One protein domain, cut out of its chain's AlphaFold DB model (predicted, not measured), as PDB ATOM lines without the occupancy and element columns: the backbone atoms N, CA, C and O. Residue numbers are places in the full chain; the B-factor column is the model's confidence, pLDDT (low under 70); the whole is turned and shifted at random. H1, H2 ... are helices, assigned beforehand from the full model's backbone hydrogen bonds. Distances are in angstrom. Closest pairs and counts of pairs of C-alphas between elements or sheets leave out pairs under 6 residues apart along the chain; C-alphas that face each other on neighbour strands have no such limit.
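AT A GLANCE: This is residues 197 to 321 of the 323 residues of the protein "Chloride channel family" of Nannochloropsis gaditana (UniProt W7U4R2). One very long helix, H2, makes the long axis; H3 folds back from its last end as the second arm of a narrow V, H1 makes a corner at its first end, and short H4 follows H3 without touching any helix. The printed part has 125 residues with four named helices, H1 to H4, and no named strand: all helix. It is an extended rod, radius of gyration of the C-alphas 27.3 A, spanning 87 by 33 by 20 A.

IN THESE COORDINATES: Find C-alpha 221 at (191.108, 183.414, 76.497); from there H2, residues 221 to 270, runs 72.4 A to C-alpha 270 at (200.611, 151.635, 140.900). H3, residues 278 to 300, runs 33.1 A. Look for H1 at residues 201 to 214 and H4 at 309 to 316.

HOW THE PARTS SIT: H2 and H3 form a helical hairpin and touch through residues 258 to 269 and 278 to 286 alone, opposite ways at a shallow tilt of 27 degrees; their closest C-alphas, Leu 265 and Ser 279, are 5.4 A apart. H1 is close to H2 but not clearly touching, about perpendicular at 78 degrees, with C-alphas 214 and 221 closest at 7.4 A. H3 and H4 are apart. In H1, H2, H3 and H4 every O i to N i+4 pair is within hydrogen-bond range.

THE WHOLE: The farthest C-alphas, His 212 and Gly 272, are 87.1 A apart. The printed part has no cut, the three links are short, and residues 215 to 216 are under pLDDT 70.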
ATOM      1  N   PRO A 197     174.398 173.945  79.749       82.50
ATOM      2  CA  PRO A 197     174.847 175.290  79.405       82.50
ATOM      3  C   PRO A 197     173.692 176.140  78.870       82.50
ATOM      4  O   PRO A 197     172.925 175.698  78.018       82.50
ATOM      5  N   GLU A 198     173.593 177.389  79.321       79.69
ATOM      6  CA  GLU A 198     172.575 178.311  78.820       79.69
ATOM      7  C   GLU A 198     172.940 178.812  77.409       79.69
ATOM      8  O   GLU A 198     173.621 179.825  77.244       79.69
ATOM      9  N   ASP A 199     172.457 178.127  76.368       82.25
ATOM     10  CA  ASP A 199     172.667 178.498  74.959       82.25
ATOM     11  C   ASP A 199     171.782 179.678  74.495       82.25
ATOM     12  O   ASP A 199     171.266 179.718  73.369       82.25
ATOM     13  N   SER A 200     171.621 180.690  75.351       88.75
ATOM     14  CA  SER A 200     170.875 181.908  75.037       88.75
ATOM     15  C   SER A 200     171.538 182.727  73.924       88.75
ATOM     16  O   SER A 200     172.738 182.632  73.644       88.75
ATOM     17  N   GLU A 201     170.751 183.565  73.247       88.56
ATOM     18  CA  GLU A 201     171.274 184.457  72.201       88.56
ATOM     19  C   GLU A 201     172.281 185.469  72.772       88.56
ATOM     20  O   GLU A 201     173.249 185.835  72.103       88.56
ATOM     21  N   VAL A 202     172.107 185.847  74.043       88.56
ATOM     22  CA  VAL A 202     173.044 186.680  74.809       88.56
ATOM     23  C   VAL A 202     174.382 185.958  74.995       88.56
ATOM     24  O   VAL A 202     175.434 186.540  74.735       88.56
ATOM     25  N   TRP A 203     174.367 184.673  75.366       87.62
ATOM     26  CA  TRP A 203     175.588 183.869  75.467       87.62
ATOM     27  C   TRP A 203     176.302 183.719  74.116       87.62
ATOM     28  O   TRP A 203     177.505 183.983  74.014       87.62
ATOM     29  N   ARG A 204     175.560 183.374  73.053       88.19
ATOM     30  CA  ARG A 204     176.109 183.209  71.695       88.19
ATOM     31  C   ARG A 204     176.713 184.502  71.141       88.19
ATOM     32  O   ARG A 204     177.821 184.476  70.608       88.19
ATOM     33  N   THR A 205     176.037 185.640  71.297       87.75
ATOM     34  CA  THR A 205     176.558 186.952  70.862       87.75
ATOM     35  C   THR A 205     177.797 187.372  71.658       87.75
ATOM     36  O   THR A 205     178.777 187.820  71.061       87.75
ATOM     37  N   HIS A 206     177.815 187.146  72.975       85.88
ATOM     38  CA  HIS A 206     178.980 187.392  73.828       85.88
ATOM     39  C   HIS A 206     180.196 186.530  73.437       85.88
ATOM     40  O   HIS A 206     181.304 187.058  73.316       85.88
ATOM     41  N   GLU A 207     180.035 185.225  73.185       85.44
ATOM     42  CA  GLU A 207     181.172 184.376  72.797       85.44
ATOM     43  C   GLU A 207     181.669 184.700  71.369       85.44
ATOM     44  O   GLU A 207     182.881 184.757  71.150       85.44
ATOM     45  N   LEU A 208     180.777 185.058  70.431       83.62
ATOM     46  CA  LEU A 208     181.157 185.570  69.101       83.62
ATOM     47  C   LEU A 208     181.976 186.870  69.181       83.62
ATOM     48  O   LEU A 208     182.998 186.991  68.500       83.62
ATOM     49  N   GLN A 209     181.576 187.827  70.026       84.75
ATOM     50  CA  GLN A 209     182.343 189.059  70.264       84.75
ATOM     51  C   GLN A 209     183.741 188.765  70.826       84.75
ATOM     52  O   GLN A 209     184.718 189.419  70.451       84.75
ATOM     53  N   ARG A 210     183.862 187.761  71.705       81.69
ATOM     54  CA  ARG A 210     185.142 187.369  72.317       81.69
ATOM     55  C   ARG A 210     186.083 186.740  71.301       81.69
ATOM     56  O   ARG A 210     187.247 187.123  71.271       81.69
ATOM     57  N   VAL A 211     185.583 185.863  70.427       80.19
ATOM     58  CA  VAL A 211     186.383 185.296  69.328       80.19
ATOM     59  C   VAL A 211     186.940 186.410  68.437       80.19
ATOM     60  O   VAL A 211     188.152 186.461  68.245       80.19
ATOM     61  N   HIS A 212     186.105 187.351  67.977       81.31
ATOM     62  CA  HIS A 212     186.560 188.482  67.152       81.31
ATOM     63  C   HIS A 212     187.611 189.349  67.865       81.31
ATOM     64  O   HIS A 212     188.627 189.704  67.274       81.31
ATOM     65  N   ARG A 213     187.416 189.644  69.157       78.62
ATOM     66  CA  ARG A 213     188.355 190.452  69.958       78.62
ATOM     67  C   ARG A 213     189.695 189.757  70.233       78.62
ATOM     68  O   ARG A 213     190.655 190.419  70.619       78.62
ATOM     69  N   GLU A 214     189.769 188.438  70.071       75.81
ATOM     70  CA  GLU A 214     190.942 187.628  70.414       75.81
ATOM     71  C   GLU A 214     191.777 187.178  69.207       75.81
ATOM     72  O   GLU A 214     192.875 186.665  69.412       75.81
ATOM     73  N   GLN A 215     191.321 187.417  67.969       68.44
ATOM     74  CA  GLN A 215     192.021 186.993  66.743       68.44
ATOM     75  C   GLN A 215     193.466 187.517  66.625       68.44
ATOM     76  O   GLN A 215     194.309 186.836  66.050       68.44
ATOM     77  N   SER A 216     193.787 188.682  67.201       66.31
ATOM     78  CA  SER A 216     195.141 189.268  67.177       66.31
ATOM     79  C   SER A 216     196.030 188.896  68.376       66.31
ATOM     80  O   SER A 216     197.176 189.336  68.458       66.31
ATOM     81  N   GLN A 217     195.537 188.102  69.335       71.94
ATOM     82  CA  GLN A 217     196.238 187.805  70.590       71.94
ATOM     83  C   GLN A 217     196.734 186.353  70.632       71.94
ATOM     84  O   GLN A 217     195.948 185.420  70.787       71.94
ATOM     85  N   PHE A 218     198.058 186.145  70.635       70.19
ATOM     86  CA  PHE A 218     198.649 184.798  70.755       70.19
ATOM     87  C   PHE A 218     198.208 184.051  72.037       70.19
ATOM     88  O   PHE A 218     198.116 182.814  72.056       70.19
ATOM     89  N   TRP A 219     197.891 184.801  73.105       72.81
ATOM     90  CA  TRP A 219     197.341 184.294  74.364       72.81
ATOM     91  C   TRP A 219     195.807 184.454  74.428       72.81
ATOM     92  O   TRP A 219     195.261 185.275  75.170       72.81
ATOM     93  N   THR A 220     195.103 183.647  73.630       80.19
ATOM     94  CA  THR A 220     193.629 183.584  73.578       80.19
ATOM     95  C   THR A 220     193.010 183.178  74.920       80.19
ATOM     96  O   THR A 220     193.591 182.413  75.695       80.19
ATOM     97  N   THR A 221     191.799 183.653  75.219       77.06
ATOM     98  CA  THR A 221     191.108 183.414  76.497       77.06
ATOM     99  C   THR A 221     190.759 181.947  76.727       77.06
ATOM    100  O   THR A 221     190.650 181.538  77.881       77.06
ATOM    101  N   GLY A 222     190.694 181.120  75.680       80.81
ATOM    102  CA  GLY A 222     190.676 179.659  75.817       80.81
ATOM    103  C   GLY A 222     191.891 179.131  76.594       80.81
ATOM    104  O   GLY A 222     191.725 178.451  77.608       80.81
ATOM    105  N   LYS A 223     193.111 179.542  76.211       84.81
ATOM    106  CA  LYS A 223     194.356 179.195  76.925       84.81
ATOM    107  C   LYS A 223     194.343 179.752  78.355       84.81
ATOM    108  O   LYS A 223     194.671 179.031  79.295       84.81
ATOM    109  N   LYS A 224     193.871 180.995  78.542       85.75
ATOM    110  CA  LYS A 224     193.705 181.626  79.870       85.75
ATOM    111  C   LYS A 224     192.772 180.815  80.782       85.75
ATOM    112  O   LYS A 224     193.104 180.560  81.937       85.75
ATOM    113  N   ARG A 225     191.607 180.400  80.267       87.31
ATOM    114  CA  ARG A 225     190.604 179.577  80.970       87.31
ATOM    115  C   ARG A 225     191.165 178.192  81.313       87.31
ATOM    116  O   ARG A 225     190.971 177.742  82.439       87.31
ATOM    117  N   ALA A 226     191.887 177.551  80.393       90.56
ATOM    118  CA  ALA A 226     192.521 176.254  80.628       90.56
ATOM    119  C   ALA A 226     193.571 176.323  81.750       90.56
ATOM    120  O   ALA A 226     193.476 175.566  82.713       90.56
ATOM    121  N   VAL A 227     194.509 177.278  81.688       93.81
ATOM    122  CA  VAL A 227     195.522 177.483  82.742       93.81
ATOM    123  C   VAL A 227     194.866 177.780  84.092       93.81
ATOM    124  O   VAL A 227     195.266 177.200  85.097       93.81
ATOM    125  N   LYS A 228     193.809 178.608  84.130       93.12
ATOM    126  CA  LYS A 228     193.038 178.847  85.362       93.12
ATOM    127  C   LYS A 228     192.422 177.564  85.926       93.12
ATOM    128  O   LYS A 228     192.539 177.345  87.125       93.12
ATOM    129  N   ARG A 229     191.809 176.707  85.098       93.81
ATOM    130  CA  ARG A 229     191.253 175.415  85.551       93.81
ATOM    131  C   ARG A 229     192.338 174.523  86.160       93.81
ATOM    132  O   ARG A 229     192.179 174.094  87.296       93.81
ATOM    133  N   TRP A 230     193.458 174.326  85.461       97.12
ATOM    134  CA  TRP A 230     194.588 173.538  85.968       97.12
ATOM    135  C   TRP A 230     195.174 174.100  87.269       97.12
ATOM    136  O   TRP A 230     195.436 173.338  88.196       97.12
ATOM    137  N   LEU A 231     195.324 175.425  87.372       97.06
ATOM    138  CA  LEU A 231     195.807 176.085  88.586       97.06
ATOM    139  C   LEU A 231     194.836 175.911  89.762       97.06
ATOM    140  O   LEU A 231     195.283 175.630  90.870       97.06
ATOM    141  N   LEU A 232     193.522 176.029  89.532       95.38
ATOM    142  CA  LEU A 232     192.508 175.770  90.558       95.38
ATOM    143  C   LEU A 232     192.554 174.310  91.030       95.38
ATOM    144  O   LEU A 232     192.554 174.075  92.234       95.38
ATOM    145  N   THR A 233     192.651 173.339  90.116       96.19
ATOM    146  CA  THR A 233     192.766 171.908  90.461       96.19
ATOM    147  C   THR A 233     194.056 171.589  91.222       96.19
ATOM    148  O   THR A 233     194.035 170.804  92.168       96.19
ATOM    149  N   ALA A 234     195.181 172.210  90.858       97.12
ATOM    150  CA  ALA A 234     196.432 172.065  91.601       97.12
ATOM    151  C   ALA A 234     196.324 172.677  93.010       97.12
ATOM    152  O   ALA A 234     196.727 172.051  93.989       97.12
ATOM    153  N   LEU A 235     195.731 173.871  93.124       97.50
ATOM    154  CA  LEU A 235     195.541 174.565  94.396       97.50
ATOM    155  C   LEU A 235     194.624 173.784  95.346       97.50
ATOM    156  O   LEU A 235     194.972 173.620  96.513       97.50
ATOM    157  N   THR A 236     193.491 173.253  94.871       97.19
ATOM    158  CA  THR A 236     192.610 172.427  95.714       97.19
ATOM    159  C   THR A 236     193.309 171.150  96.174       97.19
ATOM    160  O   THR A 236     193.206 170.806  97.349       97.19
ATOM    161  N   GLY A 237     194.093 170.496  95.309       97.81
ATOM    162  CA  GLY A 237     194.918 169.345  95.687       97.81
ATOM    163  C   GLY A 237     195.919 169.658  96.808       97.81
ATOM    164  O   GLY A 237     195.997 168.915  97.787       97.81
ATOM    165  N   VAL A 238     196.634 170.786  96.713       98.12
ATOM    166  CA  VAL A 238     197.575 171.241  97.756       98.12
ATOM    167  C   VAL A 238     196.852 171.562  99.067       98.12
ATOM    168  O   VAL A 238     197.308 171.138 100.128       98.12
ATOM    169  N   LEU A 239     195.715 172.264  99.013       98.06
ATOM    170  CA  LEU A 239     194.937 172.622 100.204       98.06
ATOM    171  C   LEU A 239     194.365 171.387 100.917       98.06
ATOM    172  O   LEU A 239     194.476 171.287 102.137       98.06
ATOM    173  N   ILE A 240     193.820 170.418 100.173       97.81
ATOM    174  CA  ILE A 240     193.311 169.152 100.728       97.81
ATOM    175  C   ILE A 240     194.459 168.328 101.332       97.81
ATOM    176  O   ILE A 240     194.317 167.782 102.427       97.81
ATOM    177  N   GLY A 241     195.619 168.278 100.667       98.06
ATOM    178  CA  GLY A 241     196.815 167.613 101.192       98.06
ATOM    179  C   GLY A 241     197.309 168.234 102.503       98.06
ATOM    180  O   GLY A 241     197.543 167.518 103.478       98.06
ATOM    181  N   LEU A 242     197.402 169.567 102.559       98.12
ATOM    182  CA  LEU A 242     197.788 170.300 103.767       98.12
ATOM    183  C   LEU A 242     196.780 170.092 104.907       98.12
ATOM    184  O   LEU A 242     197.190 169.866 106.044       98.12
ATOM    185  N   LEU A 243     195.478 170.100 104.603       97.75
ATOM    186  CA  LEU A 243     194.418 169.820 105.571       97.75
ATOM    187  C   LEU A 243     194.550 168.402 106.151       97.75
ATOM    188  O   LEU A 243     194.501 168.235 107.369       97.75
ATOM    189  N   GLY A 244     194.812 167.397 105.309       97.69
ATOM    190  CA  GLY A 244     195.058 166.016 105.740       97.69
ATOM    191  C   GLY A 244     196.277 165.873 106.660       97.69
ATOM    192  O   GLY A 244     196.209 165.179 107.680       97.69
ATOM    193  N   VAL A 245     197.377 166.575 106.359       98.06
ATOM    194  CA  VAL A 245     198.565 166.636 107.230       98.06
ATOM    195  C   VAL A 245     198.238 167.326 108.559       98.06
ATOM    196  O   VAL A 245     198.568 166.787 109.616       98.06
ATOM    197  N   ALA A 246     197.548 168.469 108.532       97.88
ATOM    198  CA  ALA A 246     197.172 169.223 109.728       97.88
ATOM    199  C   ALA A 246     196.231 168.426 110.649       97.88
ATOM    200  O   ALA A 246     196.463 168.362 111.861       97.88
ATOM    201  N   MET A 247     195.222 167.752 110.084       96.94
ATOM    202  CA  MET A 247     194.332 166.835 110.805       96.94
ATOM    203  C   MET A 247     195.116 165.678 111.434       96.94
ATOM    204  O   MET A 247     194.981 165.416 112.629       96.94
ATOM    205  N   THR A 248     195.979 165.013 110.659       97.06
ATOM    206  CA  THR A 248     196.774 163.871 111.141       97.06
ATOM    207  C   THR A 248     197.714 164.283 112.275       97.06
ATOM    208  O   THR A 248     197.754 163.624 113.315       97.06
ATOM    209  N   TYR A 249     198.434 165.397 112.116       97.75
ATOM    210  CA  TYR A 249     199.345 165.932 113.127       97.75
ATOM    211  C   TYR A 249     198.609 166.313 114.419       97.75
ATOM    212  O   TYR A 249     199.024 165.916 115.512       97.75
ATOM    213  N   THR A 250     197.484 167.021 114.298       97.12
ATOM    214  CA  THR A 250     196.671 167.459 115.444       97.12
ATOM    215  C   THR A 250     196.101 166.258 116.197       97.12
ATOM    216  O   THR A 250     196.309 166.141 117.406       97.12
ATOM    217  N   THR A 251     195.489 165.300 115.496       96.62
ATOM    218  CA  THR A 251     194.960 164.066 116.097       96.62
ATOM    219  C   THR A 251     196.055 163.272 116.811       96.62
ATOM    220  O   THR A 251     195.869 162.866 117.958       96.62
ATOM    221  N   GLN A 252     197.235 163.101 116.202       96.94
ATOM    222  CA  GLN A 252     198.362 162.429 116.860       96.94
ATOM    223  C   GLN A 252     198.836 163.174 118.117       96.94
ATOM    224  O   GLN A 252     199.153 162.532 119.122       96.94
ATOM    225  N   ARG A 253     198.874 164.513 118.095       97.12
ATOM    226  CA  ARG A 253     199.262 165.328 119.257       97.12
ATOM    227  C   ARG A 253     198.254 165.188 120.402       97.12
ATOM    228  O   ARG A 253     198.680 164.966 121.535       97.12
ATOM    229  N   LEU A 254     196.953 165.245 120.108       95.56
ATOM    230  CA  LEU A 254     195.874 165.062 121.086       95.56
ATOM    231  C   LEU A 254     195.870 163.644 121.673       95.56
ATOM    232  O   LEU A 254     195.805 163.489 122.890       95.56
ATOM    233  N   VAL A 255     196.014 162.604 120.845       96.06
ATOM    234  CA  VAL A 255     196.072 161.208 121.318       96.06
ATOM    235  C   VAL A 255     197.294 160.973 122.208       96.06
ATOM    236  O   VAL A 255     197.153 160.388 123.282       96.06
ATOM    237  N   ARG A 256     198.479 161.475 121.826       96.25
ATOM    238  CA  ARG A 256     199.692 161.393 122.663       96.25
ATOM    239  C   ARG A 256     199.531 162.138 123.988       96.25
ATOM    240  O   ARG A 256     199.972 161.625 125.009       96.25
ATOM    241  N   PHE A 257     198.882 163.304 123.988       95.25
ATOM    242  CA  PHE A 257     198.577 164.042 125.214       95.25
ATOM    243  C   PHE A 257     197.600 163.274 126.118       95.25
ATOM    244  O   PHE A 257     197.897 163.070 127.292       95.25
ATOM    245  N   LYS A 258     196.482 162.774 125.570       94.44
ATOM    246  CA  LYS A 258     195.489 161.975 126.311       94.44
ATOM    247  C   LYS A 258     196.130 160.749 126.962       94.44
ATOM    248  O   LYS A 258     195.988 160.545 128.164       94.44
ATOM    249  N   LEU A 259     196.845 159.947 126.170       94.94
ATOM    250  CA  LEU A 259     197.480 158.721 126.651       94.94
ATOM    251  C   LEU A 259     198.617 159.025 127.631       94.94
ATOM    252  O   LEU A 259     198.661 158.414 128.687       94.94
ATOM    253  N   GLY A 260     199.475 160.012 127.348       94.56
ATOM    254  CA  GLY A 260     200.566 160.401 128.245       94.56
ATOM    255  C   GLY A 260     200.084 160.859 129.626       94.56
ATOM    256  O   GLY A 260     200.670 160.471 130.634       94.56
ATOM    257  N   THR A 261     198.990 161.623 129.691       93.62
ATOM    258  CA  THR A 261     198.366 162.026 130.963       93.62
ATOM    259  C   THR A 261     197.843 160.816 131.740       93.62
ATOM    260  O   THR A 261     198.123 160.683 132.929       93.62
ATOM    261  N   VAL A 262     197.142 159.898 131.070       94.56
ATOM    262  CA  VAL A 262     196.560 158.703 131.707       94.56
ATOM    263  C   VAL A 262     197.637 157.703 132.139       94.56
ATOM    264  O   VAL A 262     197.552 157.168 133.238       94.56
ATOM    265  N   THR A 263     198.694 157.492 131.349       94.06
ATOM    266  CA  THR A 263     199.821 156.624 131.734       94.06
ATOM    267  C   THR A 263     200.575 157.165 132.949       94.06
ATOM    268  O   THR A 263     200.972 156.376 133.801       94.06
ATOM    269  N   ARG A 264     200.740 158.491 133.076       92.44
ATOM    270  CA  ARG A 264     201.353 159.099 134.270       92.44
ATOM    271  C   ARG A 264     200.505 158.885 135.523       92.44
ATOM    272  O   ARG A 264     201.040 158.463 136.541       92.44
ATOM    273  N   LEU A 265     199.195 159.118 135.439       90.81
ATOM    274  CA  LEU A 265     198.282 158.869 136.560       90.81
ATOM    275  C   LEU A 265     198.258 157.381 136.949       90.81
ATOM    276  O   LEU A 265     198.272 157.065 138.135       90.81
ATOM    277  N   LEU A 266     198.335 156.476 135.967       93.00
ATOM    278  CA  LEU A 266     198.368 155.034 136.213       93.00
ATOM    279  C   LEU A 266     199.656 154.608 136.934       93.00
ATOM    280  O   LEU A 266     199.617 153.746 137.806       93.00
ATOM    281  N   GLN A 267     200.791 155.233 136.610       92.25
ATOM    282  CA  GLN A 267     202.050 155.025 137.332       92.25
ATOM    283  C   GLN A 267     201.974 155.538 138.780       92.25
ATOM    284  O   GLN A 267     202.456 154.857 139.681       92.25
ATOM    285  N   GLU A 268     201.339 156.691 139.020       90.00
ATOM    286  CA  GLU A 268     201.114 157.229 140.374       90.00
ATOM    287  C   GLU A 268     200.140 156.360 141.205       90.00
ATOM    288  O   GLU A 268     200.296 156.243 142.418       90.00
ATOM    289  N   GLU A 269     199.164 155.696 140.578       89.00
ATOM    290  CA  GLU A 269     198.303 154.708 141.248       89.00
ATOM    291  C   GLU A 269     199.040 153.413 141.595       89.00
ATOM    292  O   GLU A 269     198.945 152.942 142.726       89.00
ATOM    293  N   VAL A 270     199.812 152.853 140.658       88.69
ATOM    294  CA  VAL A 270     200.611 151.635 140.900       88.69
ATOM    295  C   VAL A 270     201.683 151.872 141.973       88.69
ATOM    296  O   VAL A 270     202.004 150.957 142.728       88.69
ATOM    297  N   ALA A 271     202.197 153.099 142.092       89.31
ATOM    298  CA  ALA A 271     203.108 153.511 143.160       89.31
ATOM    299  C   ALA A 271     202.422 153.770 144.522       89.31
ATOM    300  O   ALA A 271     203.111 154.076 145.495       89.31
ATOM    301  N   GLY A 272     201.090 153.671 144.615       83.81
ATOM    302  CA  GLY A 272     200.331 153.883 145.853       83.81
ATOM    303  C   GLY A 272     200.161 155.349 146.275       83.81
ATOM    304  O   GLY A 272     199.662 155.613 147.367       83.81
ATOM    305  N   THR A 273     200.545 156.319 145.438       80.75
ATOM    306  CA  THR A 273     200.469 157.763 145.737       80.75
ATOM    307  C   THR A 273     199.099 158.393 145.461       80.75
ATOM    308  O   THR A 273     198.879 159.559 145.796       80.75
ATOM    309  N   ARG A 274     198.170 157.662 144.833       79.56
ATOM    310  CA  ARG A 274     196.837 158.135 144.411       79.56
ATOM    311  C   ARG A 274     195.745 157.134 144.786       79.56
ATOM    312  O   ARG A 274     196.016 155.950 144.957       79.56
ATOM    313  N   LEU A 275     194.493 157.603 144.848       82.12
ATOM    314  CA  LEU A 275     193.338 156.708 144.950       82.12
ATOM    315  C   LEU A 275     193.227 155.828 143.689       82.12
ATOM    316  O   LEU A 275     193.340 156.365 142.580       82.12
ATOM    317  N   PRO A 276     192.933 154.522 143.834       78.69
ATOM    318  CA  PRO A 276     192.725 153.633 142.698       78.69
ATOM    319  C   PRO A 276     191.516 154.083 141.864       78.69
ATOM    320  O   PRO A 276     190.442 154.361 142.399       78.69
ATOM    321  N   GLY A 277     191.686 154.144 140.543       84.94
ATOM    322  CA  GLY A 277     190.651 154.513 139.574       84.94
ATOM    323  C   GLY A 277     190.704 155.956 139.056       84.94
ATOM    324  O   GLY A 277     189.976 156.276 138.112       84.94
ATOM    325  N   ALA A 278     191.575 156.830 139.573       87.81
ATOM    326  CA  ALA A 278     191.727 158.202 139.063       87.81
ATOM    327  C   ALA A 278     192.134 158.248 137.570       87.81
ATOM    328  O   ALA A 278     191.750 159.156 136.829       87.81
ATOM    329  N   SER A 279     192.848 157.232 137.096       89.19
ATOM    330  CA  SER A 279     193.279 157.000 135.714       89.19
ATOM    331  C   SER A 279     192.114 156.608 134.810       89.19
ATOM    332  O   SER A 279     192.055 157.026 133.653       89.19
ATOM    333  N   PHE A 280     191.144 155.864 135.345       91.06
ATOM    334  CA  PHE A 280     189.905 155.548 134.639       91.06
ATOM    335  C   PHE A 280     189.024 156.796 134.504       91.06
ATOM    336  O   PHE A 280     188.611 157.135 133.395       91.06
ATOM    337  N   PHE A 281     188.800 157.532 135.598       92.38
ATOM    338  CA  PHE A 281     187.997 158.760 135.569       92.38
ATOM    339  C   PHE A 281     188.631 159.873 134.725       92.38
ATOM    340  O   PHE A 281     187.917 160.565 134.004       92.38
ATOM    341  N   SER A 282     189.957 160.024 134.745       91.50
ATOM    342  CA  SER A 282     190.657 160.985 133.880       91.50
ATOM    343  C   SER A 282     190.630 160.573 132.405       91.50
ATOM    344  O   SER A 282     190.384 161.424 131.551       91.50
ATOM    345  N   TYR A 283     190.784 159.281 132.080       93.75
ATOM    346  CA  TYR A 283     190.570 158.789 130.715       93.75
ATOM    347  C   TYR A 283     189.134 159.067 130.254       93.75
ATOM    348  O   TYR A 283     188.935 159.654 129.191       93.75
ATOM    349  N   LEU A 284     188.129 158.701 131.055       95.62
ATOM    350  CA  LEU A 284     186.717 158.940 130.752       95.62
ATOM    351  C   LEU A 284     186.433 160.436 130.551       95.62
ATOM    352  O   LEU A 284     185.899 160.816 129.510       95.62
ATOM    353  N   GLY A 285     186.864 161.286 131.487       94.81
ATOM    354  CA  GLY A 285     186.687 162.737 131.433       94.81
ATOM    355  C   GLY A 285     187.324 163.380 130.200       94.81
ATOM    356  O   GLY A 285     186.694 164.219 129.562       94.81
ATOM    357  N   LEU A 286     188.523 162.946 129.795       94.31
ATOM    358  CA  LEU A 286     189.174 163.439 128.574       94.31
ATOM    359  C   LEU A 286     188.424 163.029 127.297       94.31
ATOM    360  O   LEU A 286     188.314 163.835 126.376       94.31
ATOM    361  N   ASN A 287     187.883 161.806 127.228       96.00
ATOM    362  CA  ASN A 287     187.067 161.394 126.079       96.00
ATOM    363  C   ASN A 287     185.730 162.155 126.036       96.00
ATOM    364  O   ASN A 287     185.351 162.642 124.972       96.00
ATOM    365  N   LEU A 288     185.048 162.305 127.178       96.69
ATOM    366  CA  LEU A 288     183.806 163.076 127.276       96.69
ATOM    367  C   LEU A 288     184.026 164.544 126.893       96.69
ATOM    368  O   LEU A 288     183.250 165.081 126.110       96.69
ATOM    369  N   LEU A 289     185.111 165.173 127.356       95.56
ATOM    370  CA  LEU A 289     185.469 166.545 126.986       95.56
ATOM    371  C   LEU A 289     185.647 166.707 125.468       95.56
ATOM    372  O   LEU A 289     185.121 167.653 124.887       95.56
ATOM    373  N   TYR A 290     186.349 165.779 124.809       94.69
ATOM    374  CA  TYR A 290     186.531 165.826 123.354       94.69
ATOM    375  C   TYR A 290     185.209 165.643 122.594       94.69
ATOM    376  O   TYR A 290     184.968 166.354 121.619       94.69
ATOM    377  N   VAL A 291     184.328 164.747 123.056       95.00
ATOM    378  CA  VAL A 291     182.993 164.553 122.463       95.00
ATOM    379  C   VAL A 291     182.096 165.773 122.686       95.00
ATOM    380  O   VAL A 291     181.399 166.177 121.761       95.00
ATOM    381  N   LEU A 292     182.142 166.412 123.861       95.75
ATOM    382  CA  LEU A 292     181.380 167.632 124.148       95.75
ATOM    383  C   LEU A 292     181.789 168.794 123.233       95.75
ATOM    384  O   LEU A 292     180.920 169.469 122.687       95.75
ATOM    385  N   ILE A 293     183.094 168.991 123.009       94.19
ATOM    386  CA  ILE A 293     183.606 170.018 122.084       94.19
ATOM    387  C   ILE A 293     183.173 169.714 120.640       94.19
ATOM    388  O   ILE A 293     182.713 170.612 119.937       94.19
ATOM    389  N   ALA A 294     183.267 168.454 120.201       92.88
ATOM    390  CA  ALA A 294     182.815 168.051 118.869       92.88
ATOM    391  C   ALA A 294     181.298 168.250 118.682       92.88
ATOM    392  O   ALA A 294     180.864 168.768 117.656       92.88
ATOM    393  N   ASN A 295     180.492 167.904 119.689       93.56
ATOM    394  CA  ASN A 295     179.041 168.074 119.653       93.56
ATOM    395  C   ASN A 295     178.627 169.557 119.657       93.56
ATOM    396  O   ASN A 295     177.685 169.932 118.965       93.56
ATOM    397  N   ALA A 296     179.357 170.419 120.374       93.12
ATOM    398  CA  ALA A 296     179.140 171.864 120.333       93.12
ATOM    399  C   ALA A 296     179.391 172.457 118.932       93.12
ATOM    400  O   ALA A 296     178.667 173.358 118.517       93.12
ATOM    401  N   ALA A 297     180.362 171.925 118.179       91.31
ATOM    402  CA  ALA A 297     180.587 172.319 116.785       91.31
ATOM    403  C   ALA A 297     179.448 171.852 115.856       91.31
ATOM    404  O   ALA A 297     178.975 172.631 115.033       91.31
ATOM    405  N   VAL A 298     178.951 170.620 116.029       92.00
ATOM    406  CA  VAL A 298     177.790 170.099 115.276       92.00
ATOM    407  C   VAL A 298     176.507 170.884 115.579       92.00
ATOM    408  O   VAL A 298     175.660 171.039 114.706       92.00
ATOM    409  N   TRP A 299     176.356 171.429 116.789       89.81
ATOM    410  CA  TRP A 299     175.211 172.279 117.126       89.81
ATOM    411  C   TRP A 299     175.224 173.639 116.402       89.81
ATOM    412  O   TRP A 299     174.164 174.224 116.199       89.81
ATOM    413  N   ALA A 300     176.398 174.125 115.979       89.19
ATOM    414  CA  ALA A 300     176.525 175.353 115.193       89.19
ATOM    415  C   ALA A 300     176.215 175.141 113.698       89.19
ATOM    416  O   ALA A 300     175.598 176.007 113.081       89.19
ATOM    417  N   GLU A 301     176.605 173.998 113.123       87.75
ATOM    418  CA  GLU A 301     176.255 173.602 111.750       87.75
ATOM    419  C   GLU A 301     175.826 172.119 111.722       87.75
ATOM    420  O   GLU A 301     176.680 171.229 111.638       87.75
ATOM    421  N   PRO A 302     174.514 171.805 111.763       83.81
ATOM    422  CA  PRO A 302     174.042 170.420 111.850       83.81
ATOM    423  C   PRO A 302     174.351 169.597 110.591       83.81
ATOM    424  O   PRO A 302     174.418 168.373 110.660       83.81
ATOM    425  N   VAL A 303     174.596 170.252 109.451       81.44
ATOM    426  CA  VAL A 303     174.993 169.613 108.183       81.44
ATOM    427  C   VAL A 303     176.403 169.010 108.250       81.44
ATOM    428  O   VAL A 303     176.727 168.110 107.479       81.44
ATOM    429  N   ALA A 304     177.239 169.440 109.200       84.94
ATOM    430  CA  ALA A 304     178.549 168.838 109.440       84.94
ATOM    431  C   ALA A 304     178.471 167.470 110.158       84.94
ATOM    432  O   ALA A 304     179.499 166.815 110.350       84.94
ATOM    433  N   ALA A 305     177.280 167.019 110.571       86.75
ATOM    434  CA  ALA A 305     177.091 165.719 111.205       86.75
ATOM    435  C   ALA A 305     177.216 164.566 110.193       86.75
ATOM    436  O   ALA A 305     176.406 164.419 109.284       86.75
ATOM    437  N   GLY A 306     178.193 163.679 110.401       87.94
ATOM    438  CA  GLY A 306     178.375 162.474 109.590       87.94
ATOM    439  C   GLY A 306     179.589 162.552 108.667       87.94
ATOM    440  O   GLY A 306     180.612 163.132 109.018       87.94
ATOM    441  N   SER A 307     179.515 161.882 107.511       89.12
ATOM    442  CA  SER A 307     180.684 161.662 106.644       89.12
ATOM    443  C   SER A 307     180.766 162.576 105.415       89.12
ATOM    444  O   SER A 307     181.781 162.523 104.720       89.12
ATOM    445  N   GLY A 308     179.718 163.328 105.063       90.38
ATOM    446  CA  GLY A 308     179.670 164.156 103.844       90.38
ATOM    447  C   GLY A 308     179.526 163.385 102.514       90.38
ATOM    448  O   GLY A 308     179.238 163.974 101.473       90.38
ATOM    449  N   ILE A 309     179.746 162.064 102.511       93.19
ATOM    450  CA  ILE A 309     179.697 161.214 101.312       93.19
ATOM    451  C   ILE A 309     178.297 161.163 100.663       93.19
ATOM    452  O   ILE A 309     178.232 161.341  99.442       93.19
ATOM    453  N   PRO A 310     177.181 160.905 101.385       90.12
ATOM    454  CA  PRO A 310     175.863 160.867 100.748       90.12
ATOM    455  C   PRO A 310     175.427 162.239 100.212       90.12
ATOM    456  O   PRO A 310     174.806 162.296  99.153       90.12
ATOM    457  N   GLU A 311     175.821 163.334 100.862       89.00
ATOM    458  CA  GLU A 311     175.545 164.708 100.435       89.00
ATOM    459  C   GLU A 311     176.282 165.039  99.129       89.00
ATOM    460  O   GLU A 311     175.683 165.548  98.181       89.00
ATOM    461  N   ILE A 312     177.568 164.680  99.030       90.94
ATOM    462  CA  ILE A 312     178.355 164.832  97.794       90.94
ATOM    463  C   ILE A 312     177.784 163.950  96.675       90.94
ATOM    464  O   ILE A 312     177.721 164.380  95.524       90.94
ATOM    465  N   LYS A 313     177.322 162.732  96.991       91.75
ATOM    466  CA  LYS A 313     176.666 161.849  96.016       91.75
ATOM    467  C   LYS A 313     175.353 162.449  95.497       91.75
ATOM    468  O   LYS A 313     175.106 162.387  94.297       91.75
ATOM    469  N   ALA A 314     174.534 163.044  96.367       89.12
ATOM    470  CA  ALA A 314     173.322 163.755  95.964       89.12
ATOM    471  C   ALA A 314     173.651 164.957  95.061       89.12
ATOM    472  O   ALA A 314     173.055 165.098  93.995       89.12
ATOM    473  N   PHE A 315     174.674 165.738  95.420       89.94
ATOM    474  CA  PHE A 315     175.143 166.870  94.621       89.94
ATOM    475  C   PHE A 315     175.605 166.454  93.218       89.94
ATOM    476  O   PHE A 315     175.212 167.082  92.243       89.94
ATOM    477  N   LEU A 316     176.377 165.367  93.093       91.50
ATOM    478  CA  LEU A 316     176.815 164.825  91.796       91.50
ATOM    479  C   LEU A 316     175.665 164.259  90.947       91.50
ATOM    480  O   LEU A 316     175.762 164.259  89.723       91.50
ATOM    481  N   ASN A 317     174.575 163.814  91.577       91.38
ATOM    482  CA  ASN A 317     173.332 163.444  90.893       91.38
ATOM    483  C   ASN A 317     172.481 164.667  90.489       91.38
ATOM    484  O   ASN A 317     171.384 164.492  89.964       91.38
ATOM    485  N   GLY A 318     172.945 165.894  90.751       88.44
ATOM    486  CA  GLY A 318     172.213 167.122  90.451       88.44
ATOM    487  C   GLY A 318     171.157 167.506  91.483       88.44
ATOM    488  O   GLY A 318     170.267 168.277  91.151       88.44
ATOM    489  N   VAL A 319     171.239 167.010  92.721       87.81
ATOM    490  CA  VAL A 319     170.371 167.444  93.826       87.81
ATOM    491  C   VAL A 319     171.163 168.346  94.766       87.81
ATOM    492  O   VAL A 319     172.080 167.896  95.456       87.81
ATOM    493  N   SER A 320     170.804 169.625  94.815       85.06
ATOM    494  CA  SER A 320     171.338 170.563  95.798       85.06
ATOM    495  C   SER A 320     170.577 170.439  97.120       85.06
ATOM    496  O   SER A 320     169.347 170.461  97.166       85.06
ATOM    497  N   LEU A 321     171.325 170.263  98.207       80.88
ATOM    498  CA  LEU A 321     170.794 170.197  99.565       80.88
ATOM    499  C   LEU A 321     170.926 171.582 100.221       80.88
ATOM    500  O   LEU A 321     172.012 172.168 100.139       80.88
TER     501      LEU A 321